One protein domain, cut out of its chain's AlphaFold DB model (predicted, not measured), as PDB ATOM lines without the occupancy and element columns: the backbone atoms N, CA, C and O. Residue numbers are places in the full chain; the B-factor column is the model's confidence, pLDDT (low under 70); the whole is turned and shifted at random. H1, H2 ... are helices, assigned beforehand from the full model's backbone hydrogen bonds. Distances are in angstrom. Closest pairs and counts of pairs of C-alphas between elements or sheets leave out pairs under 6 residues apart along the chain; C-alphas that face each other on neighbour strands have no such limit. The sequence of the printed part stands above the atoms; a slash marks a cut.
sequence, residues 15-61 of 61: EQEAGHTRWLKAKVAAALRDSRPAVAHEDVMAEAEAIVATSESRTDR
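What this domain is: This is residues 15 to 61 of the 61 residues of an uncharacterized protein of Zavarzinia aquatilis (UniProt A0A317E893). Two helices, H1 and then H2, form the legs of a wide, open V, with the link of residues 33 to 40 at its apex and no contact between the legs. The printed part has 47 residues, is all helix with no named strand, and is extended, with a radius of gyration of the C-alphas of 16.5 A. Its outline is flat, spanning 43 by 30 by 13 A.

Where its parts are: Find C-alpha 15 at (13.395, -3.551, 15.698); from there H1, residues 15 to 32, runs 25.7 A. Look next at C-alpha 41 at (37.593, -28.836, 9.925), where H2, residues 41 to 59, begins; it runs 27.5 A to C-alpha 59 at (23.452, -26.472, -13.518).

How they stand to each other: H1 and H2 are apart, with no C-alpha of the one within 8 A of the other. In both helices every O i to N i+4 pair is within hydrogen-bond range.

The domain as a whole: The C-alphas of Glu 15 and Arg 61, the two farthest apart, are 43.6 A apart. The printed part has no cut, and its one link is short. Residues 60 to 61 have pLDDT under 70.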
ATOM      1  N   GLU A  15      14.300  -2.411  15.793       96.94
ATOM      2  CA  GLU A  15      13.395  -3.551  15.698       96.94
ATOM      3  C   GLU A  15      14.030  -4.701  14.911       96.94
ATOM      4  O   GLU A  15      13.950  -5.855  15.345       96.94
ATOM      5  N   GLN A  16      14.717  -4.393  13.803       97.81
ATOM      6  CA  GLN A  16      15.485  -5.374  13.033       97.81
ATOM      7  C   GLN A  16      16.589  -6.003  13.889       97.81
ATOM      8  O   GLN A  16      16.692  -7.230  13.952       97.81
ATOM      9  N   GLU A  17      17.360  -5.183  14.608       97.56
ATOM     10  CA  GLU A  17      18.416  -5.648  15.512       97.56
ATOM     11  C   GLU A  17      17.857  -6.560  16.618       97.56
ATOM     12  O   GLU A  17      18.388  -7.645  16.887       97.56
ATOM     13  N   ALA A  18      16.743  -6.167  17.241       98.06
ATOM     14  CA  ALA A  18      16.083  -6.961  18.271       98.06
ATOM     15  C   ALA A  18      15.533  -8.282  17.709       98.06
ATOM     16  O   ALA A  18      15.633  -9.323  18.367       98.06
ATOM     17  N   GLY A  19      14.976  -8.263  16.495       98.44
ATOM     18  CA  GLY A  19      14.524  -9.450  15.771       98.44
ATOM     19  C   GLY A  19      15.665 -10.429  15.502       98.44
ATOM     20  O   GLY A  19      15.577 -11.597  15.894       98.44
ATOM     21  N   HIS A  20      16.763  -9.941  14.922       98.12
ATOM     22  CA  HIS A  20      17.961 -10.737  14.664       98.12
ATOM     23  C   HIS A  20      18.545 -11.307  15.960       98.12
ATOM     24  O   HIS A  20      18.837 -12.497  16.042       98.12
ATOM     25  N   THR A  21      18.630 -10.497  17.016       98.56
ATOM     26  CA  THR A  21      19.137 -10.934  18.323       98.56
ATOM     27  C   THR A  21      18.296 -12.063  18.918       98.56
ATOM     28  O   THR A  21      18.851 -13.031  19.444       98.56
ATOM     29  N   ARG A  22      16.959 -11.984  18.840       98.75
ATOM     30  CA  ARG A  22      16.070 -13.065  19.309       98.75
ATOM     31  C   ARG A  22      16.297 -14.354  18.525       98.75
ATOM     32  O   ARG A  22      16.444 -15.413  19.136       98.75
ATOM     33  N   TRP A  23      16.365 -14.262  17.199       98.56
ATOM     34  CA  TRP A  23      16.639 -15.410  16.335       98.56
ATOM     35  C   TRP A  23      18.011 -16.030  16.622       98.56
ATOM     36  O   TRP A  23      18.103 -17.241  16.828       98.56
ATOM     37  N   LEU A  24      19.061 -15.211  16.716       98.62
ATOM     38  CA  LEU A  24      20.427 -15.672  16.958       98.62
ATOM     39  C   LEU A  24      20.526 -16.402  18.297       98.62
ATOM     40  O   LEU A  24      21.065 -17.505  18.355       98.62
ATOM     41  N   LYS A  25      19.942 -15.842  19.364       98.81
ATOM     42  CA  LYS A  25      19.896 -16.493  20.682       98.81
ATOM     43  C   LYS A  25      19.192 -17.848  20.624       98.81
ATOM     44  O   LYS A  25      19.699 -18.814  21.189       98.81
ATOM     45  N   ALA A  26      18.059 -17.942  19.926       98.69
ATOM     46  CA  ALA A  26      17.341 -19.205  19.762       98.69
ATOM     47  C   ALA A  26      18.166 -20.238  18.972       98.69
ATOM     48  O   ALA A  26      18.256 -21.394  19.392       98.69
ATOM     49  N   LYS A  27      18.815 -19.815  17.880       98.62
ATOM     50  CA  LYS A  27      19.679 -20.660  17.043       98.62
ATOM     51  C   LYS A  27      20.892 -21.179  17.819       98.62
ATOM     52  O   LYS A  27      21.160 -22.377  17.789       98.62
ATOM     53  N   VAL A  28      21.575 -20.313  18.567       98.62
ATOM     54  CA  VAL A  28      22.716 -20.691  19.419       98.62
ATOM     55  C   VAL A  28      22.277 -21.642  20.527       98.62
ATOM     56  O   VAL A  28      22.917 -22.664  20.742       98.62
ATOM     57  N   ALA A  29      21.158 -21.365  21.199       98.69
ATOM     58  CA  ALA A  29      20.655 -22.247  22.247       98.69
ATOM     59  C   ALA A  29      20.284 -23.639  21.706       98.69
ATOM     60  O   ALA A  29      20.463 -24.628  22.410       98.69
ATOM     61  N   ALA A  30      19.771 -23.731  20.476       98.38
ATOM     62  CA  ALA A  30      19.534 -25.014  19.819       98.38
ATOM     63  C   ALA A  30      20.847 -25.744  19.499       98.38
ATOM     64  O   ALA A  30      20.956 -26.921  19.817       98.38
ATOM     65  N   ALA A  31      21.847 -25.042  18.957       97.06
ATOM     66  CA  ALA A  31      23.159 -25.616  18.656       97.06
ATOM     67  C   ALA A  31      23.892 -26.115  19.913       97.06
ATOM     68  O   ALA A  31      24.457 -27.198  19.901       97.06
ATOM     69  N   LEU A  32      23.827 -25.377  21.026       97.69
ATOM     70  CA  LEU A  32      24.440 -25.783  22.298       97.69
ATOM     71  C   LEU A  32      23.755 -26.987  22.957       97.69
ATOM     72  O   LEU A  32      24.362 -27.651  23.791       97.69
ATOM     73  N   ARG A  33      22.484 -27.247  22.630       98.25
ATOM     74  CA  ARG A  33      21.760 -28.440  23.095       98.25
ATOM     75  C   ARG A  33      22.026 -29.669  22.230       98.25
ATOM     76  O   ARG A  33      21.592 -30.756  22.604       98.25
ATOM     77  N   ASP A  34      22.680 -29.505  21.086       97.62
ATOM     78  CA  ASP A  34      23.040 -30.620  20.225       97.62
ATOM     79  C   ASP A  34      24.155 -31.438  20.884       97.62
ATOM     80  O   ASP A  34      25.222 -30.919  21.202       97.62
ATOM     81  N   SER A  35      23.886 -32.720  21.130       97.56
ATOM     82  CA  SER A  35      24.827 -33.629  21.787       97.56
ATOM     83  C   SER A  35      25.775 -34.326  20.813       97.56
ATOM     84  O   SER A  35      26.592 -35.141  21.243       97.56
ATOM     85  N   ARG A  36      25.638 -34.092  19.503       97.25
ATOM     86  CA  ARG A  36      26.554 -34.655  18.508       97.25
ATOM     87  C   ARG A  36      27.958 -34.074  18.719       97.25
ATOM     88  O   ARG A  36      28.086 -32.903  19.079       97.25
ATOM     89  N   PRO A  37      29.020 -34.870  18.510       96.62
ATOM     90  CA  PRO A  37      30.380 -34.357  18.592       96.62
ATOM     91  C   PRO A  37      30.616 -33.276  17.530       96.62
ATOM     92  O   PRO A  37      29.987 -33.281  16.470       96.62
ATOM     93  N   ALA A  38      31.544 -32.363  17.817       96.12
ATOM     94  CA  ALA A  38      32.012 -31.412  16.818       96.12
ATOM     95  C   ALA A  38      32.659 -32.157  15.639       96.12
ATOM     96  O   ALA A  38      33.314 -33.182  15.827       96.12
ATOM     97  N   VAL A  39      32.470 -31.618  14.438       96.81
ATOM     98  CA  VAL A  39      33.052 -32.148  13.201       96.81
ATOM     99  C   VAL A  39      34.431 -31.516  12.997       96.81
ATOM    100  O   VAL A  39      34.614 -30.332  13.297       96.81
ATOM    101  N   ALA A  40      35.404 -32.298  12.523       98.31
ATOM    102  CA  ALA A  40      36.729 -31.782  12.202       98.31
ATOM    103  C   ALA A  40      36.654 -30.783  11.039       98.31
ATOM    104  O   ALA A  40      35.747 -30.836  10.206       98.31
ATOM    105  N   HIS A  41      37.603 -29.850  10.977       98.06
ATOM    106  CA  HIS A  41      37.593 -28.836   9.925       98.06
ATOM    107  C   HIS A  41      37.700 -29.470   8.532       98.06
ATOM    108  O   HIS A  41      36.947 -29.082   7.641       98.06
ATOM    109  N   GLU A  42      38.580 -30.465   8.359       98.38
ATOM    110  CA  GLU A  42      38.746 -31.177   7.090       98.38
ATOM    111  C   GLU A  42      37.453 -31.843   6.609       98.38
ATOM    112  O   GLU A  42      37.113 -31.739   5.432       98.38
ATOM    113  N   ASP A  43      36.695 -32.447   7.522       98.38
ATOM    114  CA  ASP A  43      35.453 -33.144   7.195       98.38
ATOM    115  C   ASP A  43      34.368 -32.154   6.742       98.38
ATOM    116  O   ASP A  43      33.678 -32.400   5.753       98.38
ATOM    117  N   VAL A  44      34.255 -30.995   7.409       98.19
ATOM    118  CA  VAL A  44      33.327 -29.923   7.000       98.19
ATOM    119  C   VAL A  44      33.679 -29.391   5.611       98.19
ATOM    120  O   VAL A  44      32.783 -29.151   4.799       98.19
ATOM    121  N   MET A  45      34.967 -29.195   5.323       98.44
ATOM    122  CA  MET A  45      35.407 -28.696   4.018       98.44
ATOM    123  C   MET A  45      35.152 -29.718   2.908       98.44
ATOM    124  O   MET A  45      34.628 -29.345   1.860       98.44
ATOM    125  N   ALA A  46      35.427 -31.001   3.155       98.38
ATOM    126  CA  ALA A  46      35.151 -32.070   2.197       98.38
ATOM    127  C   ALA A  46      33.650 -32.181   1.871       98.38
ATOM    128  O   ALA A  46      33.271 -32.329   0.707       98.38
ATOM    129  N   GLU A  47      32.777 -32.065   2.880       98.12
ATOM    130  CA  GLU A  47      31.325 -32.050   2.670       98.12
ATOM    131  C   GLU A  47      30.884 -30.825   1.853       98.12
ATOM    132  O   GLU A  47      30.098 -30.953   0.910       98.12
ATOM    133  N   ALA A  48      31.421 -29.641   2.162       97.94
ATOM    134  CA  ALA A  48      31.110 -28.413   1.436       97.94
ATOM    135  C   ALA A  48      31.529 -28.487  -0.045       97.94
ATOM    136  O   ALA A  48      30.740 -28.125  -0.921       97.94
ATOM    137  N   GLU A  49      32.726 -29.000  -0.340       98.00
ATOM    138  CA  GLU A  49      33.216 -29.205  -1.710       98.00
ATOM    139  C   GLU A  49      32.300 -30.147  -2.505       98.00
ATOM    140  O   GLU A  49      31.929 -29.850  -3.644       98.00
ATOM    141  N   ALA A  50      31.852 -31.246  -1.891       97.88
ATOM    142  CA  ALA A  50      30.936 -32.192  -2.524       97.88
ATOM    143  C   ALA A  50      29.571 -31.562  -2.866       97.88
ATOM    144  O   ALA A  50      29.006 -31.826  -3.936       97.88
ATOM    145  N   ILE A  51      29.041 -30.701  -1.988       97.44
ATOM    146  CA  ILE A  51      27.786 -29.966  -2.221       97.44
ATOM    147  C   ILE A  51      27.929 -28.999  -3.403       97.44
ATOM    148  O   ILE A  51      27.021 -28.913  -4.240       97.44
ATOM    149  N   VAL A  52      29.059 -28.291  -3.496       96.81
ATOM    150  CA  VAL A  52      29.338 -27.355  -4.597       96.81
ATOM    151  C   VAL A  52      29.440 -28.105  -5.923       96.81
ATOM    152  O   VAL A  52      28.682 -27.793  -6.839       96.81
ATOM    153  N   ALA A  53      30.252 -29.162  -6.003       96.81
ATOM    154  CA  ALA A  53      30.403 -29.960  -7.225       96.81
ATOM    155  C   ALA A  53      29.068 -30.575  -7.697       96.81
ATOM    156  O   ALA A  53      28.753 -30.617  -8.892       96.81
ATOM    157  N   THR A  54      28.232 -31.016  -6.752       95.38
ATOM    158  CA  THR A  54      26.881 -31.518  -7.056       95.38
ATOM    159  C   THR A  54      25.976 -30.414  -7.602       95.38
ATOM    160  O   THR A  54      25.162 -30.655  -8.491       95.38
ATOM    161  N   SER A  55      26.086 -29.194  -7.083       93.94
ATOM    162  CA  SER A  55      25.303 -28.055  -7.568       93.94
ATOM    163  C   SER A  55      25.731 -27.634  -8.974       93.94
ATOM    164  O   SER A  55      24.875 -27.448  -9.833       93.94
ATOM    165  N   GLU A  56      27.036 -27.570  -9.235       93.81
ATOM    166  CA  GLU A  56      27.592 -27.201 -10.542       93.81
ATOM    167  C   GLU A  56      27.204 -28.205 -11.631       93.81
ATOM    168  O   GLU A  56      26.664 -27.820 -12.665       93.81
ATOM    169  N   SER A  57      27.356 -29.505 -11.364       87.69
ATOM    170  CA  SER A  57      26.945 -30.564 -12.300       87.69
ATOM    171  C   SER A  57      25.437 -30.591 -12.585       87.69
ATOM    172  O   SER A  57      25.015 -31.048 -13.645       87.69
ATOM    173  N   ARG A  58      24.598 -30.094 -11.665       85.19
ATOM    174  CA  ARG A  58      23.151 -29.935 -11.890       85.19
ATOM    175  C   ARG A  58      22.809 -28.730 -12.752       85.19
ATOM    176  O   ARG A  58      21.755 -28.749 -13.376       85.19
ATOM    177  N   THR A  59      23.631 -27.688 -12.717       77.56
ATOM    178  CA  THR A  59      23.452 -26.472 -13.518       77.56
ATOM    179  C   THR A  59      24.026 -26.631 -14.925       77.56
ATOM    180  O   THR A  59      23.481 -26.046 -15.854       77.56
ATOM    181  N   ASP A  60      25.075 -27.440 -15.089       64.75
ATOM    182  CA  ASP A  60      25.695 -27.752 -16.387       64.75
ATOM    183  C   ASP A  60      24.904 -28.786 -17.223       64.75
ATOM    184  O   ASP A  60      25.175 -28.979 -18.406       64.75
ATOM    185  N   ARG A  61      23.903 -29.444 -16.620       54.50
ATOM    186  CA  ARG A  61      23.032 -30.446 -17.256       54.50
ATOM    187  C   ARG A  61      21.687 -29.870 -17.684       54.50
ATOM    188  O   ARG A  61      21.247 -30.195 -18.808       54.50
TER     189      ARG A  61